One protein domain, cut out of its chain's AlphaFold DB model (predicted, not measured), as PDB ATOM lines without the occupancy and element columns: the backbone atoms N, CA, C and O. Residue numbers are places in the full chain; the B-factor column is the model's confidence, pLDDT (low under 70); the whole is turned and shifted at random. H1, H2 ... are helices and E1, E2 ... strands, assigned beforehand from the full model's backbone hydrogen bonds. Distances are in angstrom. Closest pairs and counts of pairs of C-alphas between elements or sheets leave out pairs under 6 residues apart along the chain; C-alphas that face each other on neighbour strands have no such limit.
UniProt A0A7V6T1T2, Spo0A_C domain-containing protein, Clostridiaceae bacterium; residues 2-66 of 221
ATOM      1  N   THR A   2    -175.478  53.329  49.440       54.09
ATOM      2  CA  THR A   2    -176.274  52.157  48.997       54.09
ATOM      3  C   THR A   2    -177.781  52.401  48.811       54.09
ATOM      4  O   THR A   2    -178.386  51.813  47.920       54.09
ATOM      5  N   ARG A   3    -178.403  53.289  49.600       48.00
ATOM      6  CA  ARG A   3    -179.853  53.583  49.510       48.00
ATOM      7  C   ARG A   3    -180.245  54.259  48.192       48.00
ATOM      8  O   ARG A   3    -181.255  53.909  47.596       48.00
ATOM      9  N   ASP A   4    -179.399  55.170  47.719       55.00
ATOM     10  CA  ASP A   4    -179.623  55.941  46.490       55.00
ATOM     11  C   ASP A   4    -179.460  55.068  45.228       55.00
ATOM     12  O   ASP A   4    -180.142  55.263  44.229       55.00
ATOM     13  N   GLN A   5    -178.618  54.028  45.289       55.16
ATOM     14  CA  GLN A   5    -178.494  53.038  44.211       55.16
ATOM     15  C   GLN A   5    -179.708  52.104  44.109       55.16
ATOM     16  O   GLN A   5    -180.108  51.779  42.994       55.16
ATOM     17  N   SER A   6    -180.317  51.709  45.237       60.81
ATOM     18  CA  SER A   6    -181.557  50.912  45.242       60.81
ATOM     19  C   SER A   6    -182.714  51.699  44.638       60.81
ATOM     20  O   SER A   6    -183.362  51.225  43.715       60.81
ATOM     21  N   ILE A   7    -182.914  52.938  45.092       64.25
ATOM     22  CA  ILE A   7    -184.002  53.800  44.607       64.25
ATOM     23  C   ILE A   7    -183.849  54.058  43.104       64.25
ATOM     24  O   ILE A   7    -184.818  53.983  42.355       64.25
ATOM     25  N   ARG A   8    -182.616  54.286  42.634       59.22
ATOM     26  CA  ARG A   8    -182.328  54.441  41.203       59.22
ATOM     27  C   ARG A   8    -182.539  53.156  40.404       59.22
ATOM     28  O   ARG A   8    -182.937  53.261  39.248       59.22
ATOM     29  N   SER A   9    -182.272  51.969  40.964       63.53
ATOM     30  CA  SER A   9    -182.577  50.706  40.273       63.53
ATOM     31  C   SER A   9    -184.078  50.483  40.165       63.53
ATOM     32  O   SER A   9    -184.552  50.114  39.095       63.53
ATOM     33  N   ASP A  10    -184.809  50.780  41.238       62.31
ATOM     34  CA  ASP A  10    -186.256  50.590  41.320       62.31
ATOM     35  C   ASP A  10    -186.975  51.564  40.371       62.31
ATOM     36  O   ASP A  10    -187.754  51.124  39.530       62.31
ATOM     37  N   MET A  11    -186.589  52.850  40.362       63.91
ATOM     38  CA  MET A  11    -187.073  53.844  39.386       63.91
ATOM     39  C   MET A  11    -186.781  53.448  37.934       63.91
ATOM     40  O   MET A  11    -187.579  53.709  37.036       63.91
ATOM     41  N   LYS A  12    -185.615  52.849  37.665       62.19
ATOM     42  CA  LYS A  12    -185.225  52.458  36.304       62.19
ATOM     43  C   LYS A  12    -186.010  51.235  35.828       62.19
ATOM     44  O   LYS A  12    -186.383  51.194  34.655       62.19
ATOM     45  N   SER A  13    -186.291  50.281  36.716       58.38
ATOM     46  CA  SER A  13    -187.214  49.171  36.445       58.38
ATOM     47  C   SER A  13    -188.637  49.674  36.203       58.38
ATOM     48  O   SER A  13    -189.236  49.309  35.198       58.38
ATOM     49  N   GLU A  14    -189.132  50.584  37.042       57.88
ATOM     50  CA  GLU A  14    -190.481  51.156  36.946       57.88
ATOM     51  C   GLU A  14    -190.692  51.937  35.634       57.88
ATOM     52  O   GLU A  14    -191.685  51.744  34.934       57.88
ATOM     53  N   LEU A  15    -189.706  52.743  35.220       58.19
ATOM     54  CA  LEU A  15    -189.715  53.448  33.929       58.19
ATOM     55  C   LEU A  15    -189.657  52.494  32.727       58.19
ATOM     56  O   LEU A  15    -190.252  52.769  31.683       58.19
ATOM     57  N   THR A  16    -188.932  51.381  32.852       56.41
ATOM     58  CA  THR A  16    -188.815  50.379  31.780       56.41
ATOM     59  C   THR A  16    -190.102  49.559  31.652       56.41
ATOM     60  O   THR A  16    -190.528  49.275  30.532       56.41
ATOM     61  N   GLU A  17    -190.761  49.245  32.772       56.50
ATOM     62  CA  GLU A  17    -192.093  48.634  32.793       56.50
ATOM     63  C   GLU A  17    -193.149  49.554  32.180       56.50
ATOM     64  O   GLU A  17    -193.898  49.124  31.306       56.50
ATOM     65  N   GLN A  18    -193.187  50.835  32.567       56.81
ATOM     66  CA  GLN A  18    -194.171  51.785  32.040       56.81
ATOM     67  C   GLN A  18    -194.086  51.953  30.519       56.81
ATOM     68  O   GLN A  18    -195.110  52.114  29.859       56.81
ATOM     69  N   ARG A  19    -192.877  51.906  29.947       53.91
ATOM     70  CA  ARG A  19    -192.672  52.137  28.510       53.91
ATOM     71  C   ARG A  19    -193.056  50.947  27.630       53.91
ATOM     72  O   ARG A  19    -193.310  51.144  26.446       53.91
ATOM     73  N   ASN A  20    -193.075  49.741  28.197       55.16
ATOM     74  CA  ASN A  20    -193.364  48.497  27.481       55.16
ATOM     75  C   ASN A  20    -194.724  47.885  27.854       55.16
ATOM     76  O   ASN A  20    -195.076  46.850  27.290       55.16
ATOM     77  N   ARG A  21    -195.480  48.501  28.774       49.19
ATOM     78  CA  ARG A  21    -196.804  48.018  29.175       49.19
ATOM     79  C   ARG A  21    -197.796  48.089  28.005       49.19
ATOM     80  O   ARG A  21    -198.035  49.179  27.473       49.19
ATOM     81  N   PRO A  22    -198.403  46.961  27.603       54.28
ATOM     82  CA  PRO A  22    -199.596  46.957  26.766       54.28
ATOM     83  C   PRO A  22    -200.702  47.802  27.418       54.28
ATOM     84  O   PRO A  22    -200.786  47.879  28.640       54.28
ATOM     85  N   LYS A  23    -201.560  48.441  26.610       56.34
ATOM     86  CA  LYS A  23    -202.622  49.337  27.113       56.34
ATOM     87  C   LYS A  23    -203.634  48.647  28.035       56.34
ATOM     88  O   LYS A  23    -204.192  49.327  28.884       56.34
ATOM     89  N   ASP A  24    -203.797  47.331  27.900       56.75
ATOM     90  CA  ASP A  24    -204.635  46.498  28.760       56.75
ATOM     91  C   ASP A  24    -203.836  45.258  29.190       56.75
ATOM     92  O   ASP A  24    -203.638  44.327  28.406       56.75
ATOM     93  N   GLU A  25    -203.350  45.244  30.432       60.59
ATOM     94  CA  GLU A  25    -202.714  44.074  31.047       60.59
ATOM     95  C   GLU A  25    -203.491  43.669  32.304       60.59
ATOM     96  O   GLU A  25    -203.579  44.422  33.274       60.59
ATOM     97  N   PHE A  26    -204.033  42.450  32.302       63.69
ATOM     98  CA  PHE A  26    -204.452  41.779  33.527       63.69
ATOM     99  C   PHE A  26    -203.229  41.065  34.099       63.69
ATOM    100  O   PHE A  26    -202.720  40.116  33.502       63.69
ATOM    101  N   GLY A  27    -202.734  41.542  35.240       70.56
ATOM    102  CA  GLY A  27    -201.530  41.018  35.877       70.56
ATOM    103  C   GLY A  27    -201.664  40.962  37.393       70.56
ATOM    104  O   GLY A  27    -202.411  41.731  37.999       70.56
ATOM    105  N   PHE A  28    -200.925  40.043  38.009       74.81
ATOM    106  CA  PHE A  28    -200.802  39.949  39.459       74.81
ATOM    107  C   PHE A  28    -199.513  40.640  39.897       74.81
ATOM    108  O   PHE A  28    -198.439  40.333  39.381       74.81
ATOM    109  N   TYR A  29    -199.612  41.547  40.867       80.25
ATOM    110  CA  TYR A  29    -198.453  42.204  41.464       80.25
ATOM    111  C   TYR A  29    -198.085  41.503  42.769       80.25
ATOM    112  O   TYR A  29    -198.913  41.382  43.670       80.25
ATOM    113  N   LEU A  30    -196.835  41.052  42.875       79.56
ATOM    114  CA  LEU A  30    -196.292  40.512  44.116       79.56
ATOM    115  C   LEU A  30    -195.554  41.628  44.861       79.56
ATOM    116  O   LEU A  30    -194.560  42.153  44.364       79.56
ATOM    117  N   VAL A  31    -196.018  41.966  46.062       84.19
ATOM    118  CA  VAL A  31    -195.374  42.961  46.927       84.19
ATOM    119  C   VAL A  31    -194.833  42.254  48.162       84.19
ATOM    120  O   VAL A  31    -195.572  41.567  48.863       84.19
ATOM    121  N   ALA A  32    -193.541  42.423  48.438       84.56
ATOM    122  CA  ALA A  32    -192.893  41.858  49.613       84.56
ATOM    123  C   ALA A  32    -191.966  42.889  50.261       84.56
ATOM    124  O   ALA A  32    -191.249  43.612  49.575       84.56
ATOM    125  N   SER A  33    -191.939  42.916  51.594       89.50
ATOM    126  CA  SER A  33    -190.982  43.724  52.362       89.50
ATOM    127  C   SER A  33    -189.558  43.153  52.326       89.50
ATOM    128  O   SER A  33    -188.598  43.873  52.594       89.50
ATOM    129  N   ASN A  34    -189.409  41.870  51.975       92.62
ATOM    130  CA  ASN A  34    -188.126  41.188  51.849       92.62
ATOM    131  C   ASN A  34    -187.749  40.984  50.371       92.62
ATOM    132  O   ASN A  34    -188.391  40.225  49.642       92.62
ATOM    133  N   ARG A  35    -186.647  41.619  49.957       86.56
ATOM    134  CA  ARG A  35    -186.098  41.538  48.596       86.56
ATOM    135  C   ARG A  35    -185.614  40.134  48.220       86.56
ATOM    136  O   ARG A  35    -185.693  39.758  47.055       86.56
ATOM    137  N   GLU A  36    -185.135  39.343  49.177       90.69
ATOM    138  CA  GLU A  36    -184.686  37.970  48.922       90.69
ATOM    139  C   GLU A  36    -185.847  37.056  48.528       90.69
ATOM    140  O   GLU A  36    -185.702  36.273  47.591       90.69
ATOM    141  N   LEU A  37    -187.008  37.199  49.180       87.00
ATOM    142  CA  LEU A  37    -188.222  36.457  48.819       87.00
ATOM    143  C   LEU A  37    -188.665  36.791  47.397       87.00
ATOM    144  O   LEU A  37    -188.958  35.890  46.613       87.00
ATOM    145  N   LEU A  38    -188.656  38.078  47.044       87.62
ATOM    146  CA  LEU A  38    -189.056  38.531  45.714       87.62
ATOM    147  C   LEU A  38    -188.115  37.974  44.634       87.62
ATOM    148  O   LEU A  38    -188.573  37.391  43.654       87.62
ATOM    149  N   ASN A  39    -186.801  38.026  44.878       87.12
ATOM    150  CA  ASN A  39    -185.794  37.411  44.008       87.12
ATOM    151  C   ASN A  39    -185.966  35.886  43.897       87.12
ATOM    152  O   ASN A  39    -185.681  35.300  42.851       87.12
ATOM    153  N   HIS A  40    -186.380  35.218  44.975       88.19
ATOM    154  CA  HIS A  40    -186.604  33.776  44.968       88.19
ATOM    155  C   HIS A  40    -187.808  33.407  44.097       88.19
ATOM    156  O   HIS A  40    -187.691  32.533  43.237       88.19
ATOM    157  N   VAL A  41    -188.929  34.115  44.259       86.69
ATOM    158  CA  VAL A  41    -190.127  33.931  43.426       86.69
ATOM    159  C   VAL A  41    -189.827  34.254  41.968       86.69
ATOM    160  O   VAL A  41    -190.211  33.495  41.083       86.69
ATOM    161  N   GLU A  42    -189.073  35.318  41.693       85.94
ATOM    162  CA  GLU A  42    -188.668  35.657  40.331       85.94
ATOM    163  C   GLU A  42    -187.804  34.551  39.702       85.94
ATOM    164  O   GLU A  42    -188.054  34.133  38.570       85.94
ATOM    165  N   LYS A  43    -186.822  34.009  40.438       88.88
ATOM    166  CA  LYS A  43    -186.020  32.862  39.979       88.88
ATOM    167  C   LYS A  43    -186.886  31.627  39.728       88.88
ATOM    168  O   LYS A  43    -186.668  30.946  38.725       88.88
ATOM    169  N   LEU A  44    -187.845  31.337  40.609       87.12
ATOM    170  CA  LEU A  44    -188.799  30.240  40.430       87.12
ATOM    171  C   LEU A  44    -189.633  30.447  39.166       87.12
ATOM    172  O   LEU A  44    -189.641  29.570  38.310       87.12
ATOM    173  N   MET A  45    -190.225  31.625  38.976       86.62
ATOM    174  CA  MET A  45    -191.008  31.957  37.783       86.62
ATOM    175  C   MET A  45    -190.178  31.888  36.504       86.62
ATOM    176  O   MET A  45    -190.598  31.291  35.516       86.62
ATOM    177  N   ASN A  46    -188.946  32.392  36.527       86.25
ATOM    178  CA  ASN A  46    -188.067  32.351  35.364       86.25
ATOM    179  C   ASN A  46    -187.684  30.914  34.966       86.25
ATOM    180  O   ASN A  46    -187.568  30.640  33.763       86.25
ATOM    181  N   ARG A  47    -187.514  30.007  35.944       85.25
ATOM    182  CA  ARG A  47    -187.159  28.590  35.734       85.25
ATOM    183  C   ARG A  47    -188.375  27.709  35.424       85.25
ATOM    184  O   ARG A  47    -188.373  26.983  34.431       85.25
ATOM    185  N   GLN A  48    -189.393  27.753  36.275       85.69
ATOM    186  CA  GLN A  48    -190.551  26.861  36.237       85.69
ATOM    187  C   GLN A  48    -191.664  27.406  35.336       85.69
ATOM    188  O   GLN A  48    -192.269  26.625  34.602       85.69
ATOM    189  N   GLY A  49    -191.851  28.729  35.274       87.31
ATOM    190  CA  GLY A  49    -192.875  29.384  34.448       87.31
ATOM    191  C   GLY A  49    -194.287  29.304  35.027       87.31
ATOM    192  O   GLY A  49    -195.229  29.736  34.371       87.31
ATOM    193  N   LEU A  50    -194.430  28.741  36.224       88.44
ATOM    194  CA  LEU A  50    -195.645  28.739  37.024       88.44
ATOM    195  C   LEU A  50    -195.303  28.443  38.491       88.44
ATOM    196  O   LEU A  50    -194.229  27.910  38.770       88.44
ATOM    197  N   PHE A  51    -196.227  28.720  39.404       87.81
ATOM    198  CA  PHE A  51    -196.193  28.199  40.772       87.81
ATOM    199  C   PHE A  51    -197.610  28.025  41.326       87.81
ATOM    200  O   PHE A  51    -198.524  28.749  40.936       87.81
ATOM    201  N   GLY A  52    -197.789  27.047  42.214       87.75
ATOM    202  CA  GLY A  52    -199.061  26.759  42.877       87.75
ATOM    203  C   GLY A  52    -199.125  27.359  44.282       87.75
ATOM    204  O   GLY A  52    -198.134  27.344  45.010       87.75
ATOM    205  N   VAL A  53    -200.296  27.855  44.677       86.44
ATOM    206  CA  VAL A  53    -200.602  28.317  46.038       86.44
ATOM    207  C   VAL A  53    -201.849  27.594  46.524       86.44
ATOM    208  O   VAL A  53    -202.884  27.636  45.866       86.44
ATOM    209  N   MET A  54    -201.761  26.931  47.671       88.62
ATOM    210  CA  MET A  54    -202.903  26.251  48.276       88.62
ATOM    211  C   MET A  54    -203.744  27.247  49.087       88.62
ATOM    212  O   MET A  54    -203.197  28.005  49.886       88.62
ATOM    213  N   ASP A  55    -205.060  27.256  48.881       91.19
ATOM    214  CA  ASP A  55    -205.990  28.018  49.717       91.19
ATOM    215  C   ASP A  55    -206.363  27.261  51.009       91.19
ATOM    216  O   ASP A  55    -206.011  26.098  51.203       91.19
ATOM    217  N   SER A  56    -207.112  27.907  51.908       92.00
ATOM    218  CA  SER A  56    -207.561  27.293  53.169       92.00
ATOM    219  C   SER A  56    -208.523  26.113  52.984       92.00
ATOM    220  O   SER A  56    -208.781  25.388  53.938       92.00
ATOM    221  N   SER A  57    -209.078  25.934  51.781       88.31
ATOM    222  CA  SER A  57    -209.913  24.783  51.419       88.31
ATOM    223  C   SER A  57    -209.115  23.641  50.779       88.31
ATOM    224  O   SER A  57    -209.708  22.649  50.365       88.31
ATOM    225  N   GLY A  58    -207.786  23.766  50.689       82.38
ATOM    226  CA  GLY A  58    -206.904  22.756  50.107       82.38
ATOM    227  C   GLY A  58    -206.825  22.790  48.578       82.38
ATOM    228  O   GLY A  58    -206.183  21.929  47.980       82.38
ATOM    229  N   ARG A  59    -207.449  23.772  47.914       87.06
ATOM    230  CA  ARG A  59    -207.379  23.900  46.451       87.06
ATOM    231  C   ARG A  59    -206.091  24.602  46.059       87.06
ATOM    232  O   ARG A  59    -205.750  25.636  46.631       87.06
ATOM    233  N   VAL A  60    -205.399  24.067  45.059       89.06
ATOM    234  CA  VAL A  60    -204.178  24.673  44.519       89.06
ATOM    235  C   VAL A  60    -204.531  25.610  43.367       89.06
ATOM    236  O   VAL A  60    -205.069  25.185  42.347       89.06
ATOM    237  N   HIS A  61    -204.202  26.887  43.527       89.44
ATOM    238  CA  HIS A  61    -204.311  27.924  42.504       89.44
ATOM    239  C   HIS A  61    -202.964  28.088  41.809       89.44
ATOM    240  O   HIS A  61    -201.960  28.345  42.471       89.44
ATOM    241  N   TYR A  62    -202.931  27.960  40.486       89.38
ATOM    242  CA  TYR A  62    -201.700  28.096  39.709       89.38
ATOM    243  C   TYR A  62    -201.581  29.492  39.100       89.38
ATOM    244  O   TYR A  62    -202.454  29.940  38.359       89.38
ATOM    245  N   LEU A  63    -200.463  30.158  39.373       88.25
ATOM    246  CA  LEU A  63    -200.041  31.376  38.691       88.25
ATOM    247  C   LEU A  63    -199.083  30.994  37.570       88.25
ATOM    248  O   LEU A  63    -198.106  30.296  37.818       88.25
ATOM    249  N   VAL A  64    -199.353  31.451  36.349       88.00
ATOM    250  CA  VAL A  64    -198.581  31.099  35.149       88.00
ATOM    251  C   VAL A  64    -197.886  32.340  34.604       88.00
ATOM    252  O   VAL A  64    -198.492  33.404  34.484       88.00
ATOM    253  N   ASP A  65    -196.608  32.210  34.260       87.38
ATOM    254  CA  ASP A  65    -195.814  33.304  33.707       87.38
ATOM    255  C   ASP A  65    -196.168  33.559  32.234       87.38
ATOM    256  O   ASP A  65    -195.707  32.861  31.325       87.38
ATOM    257  N   GLY A  66    -196.976  34.594  31.998       82.81
ATOM    258  CA  GLY A  66    -197.352  35.060  30.664       82.81
ATOM    259  C   GLY A  66    -196.299  35.922  29.959       82.81
ATOM    260  O   GLY A  66    -196.428  36.156  28.758       82.81
TER     261      GLY A  66
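Overview. This is residues 2 to 66 of the 221 residues of the protein "Spo0A_C domain-containing protein" of Clostridiaceae bacterium (UniProt A0A7V6T1T2). A long helix, H1, stands free to one side of a small, loose body in which helix H2 leads straight into a two-stranded hairpin, E1 and E2. Residues 41 to 48 of H2 lie near the hairpin, and a long loop, residues 21 to 34, joins H1 to H2. The printed part has 65 residues, with two named helices and then two named strands in the order H1, H2, E1, E2; the sheet, E1 - E2, is antiparallel and the class is mixed, helices and strands. The whole is loose, with a radius of gyration of the C-alphas of 14.7 A and spans of 43 by 31 by 22 A.

Arrangement. H1, residues 2 to 20, is apart from H2, residues 35 to 48, and from both strands, E1, residues 50 to 54, and E2, residues 60 to 64. The closest C-alphas of H2 and E1 are those of Met 45 and Phe 51, 7.1 A apart. H2 and E2 are only just apart, at 8.1 A. E1 and E2 form a hairpin of antiparallel neighbours, at 158 degrees between their directions; N 51 and O 63, 2.9 A, and N 53 and O 61, 2.8 A, are within hydrogen-bond range. In H1 and H2 every O i to N i+4 pair is within that range.

Along the chain. H1 begins at C-alpha 2, (-176.274, 52.157, 48.997), and is 27.7 A long. H2 is 19.7 A long, beginning at C-alpha 35, (-186.098, 41.538, 48.596). E1 is 13.6 A long, and E2, 12.7 A long, ends at C-alpha 64, (-198.581, 31.099, 35.149).

Size, cuts and confidence. The C-alphas farthest apart, those of Asp 4 and Ser 57, are 43.7 A apart. The printed part has no cut; the link from H1 to H2 is long, the other two tight. Residues 2 to 26 have pLDDT under 70.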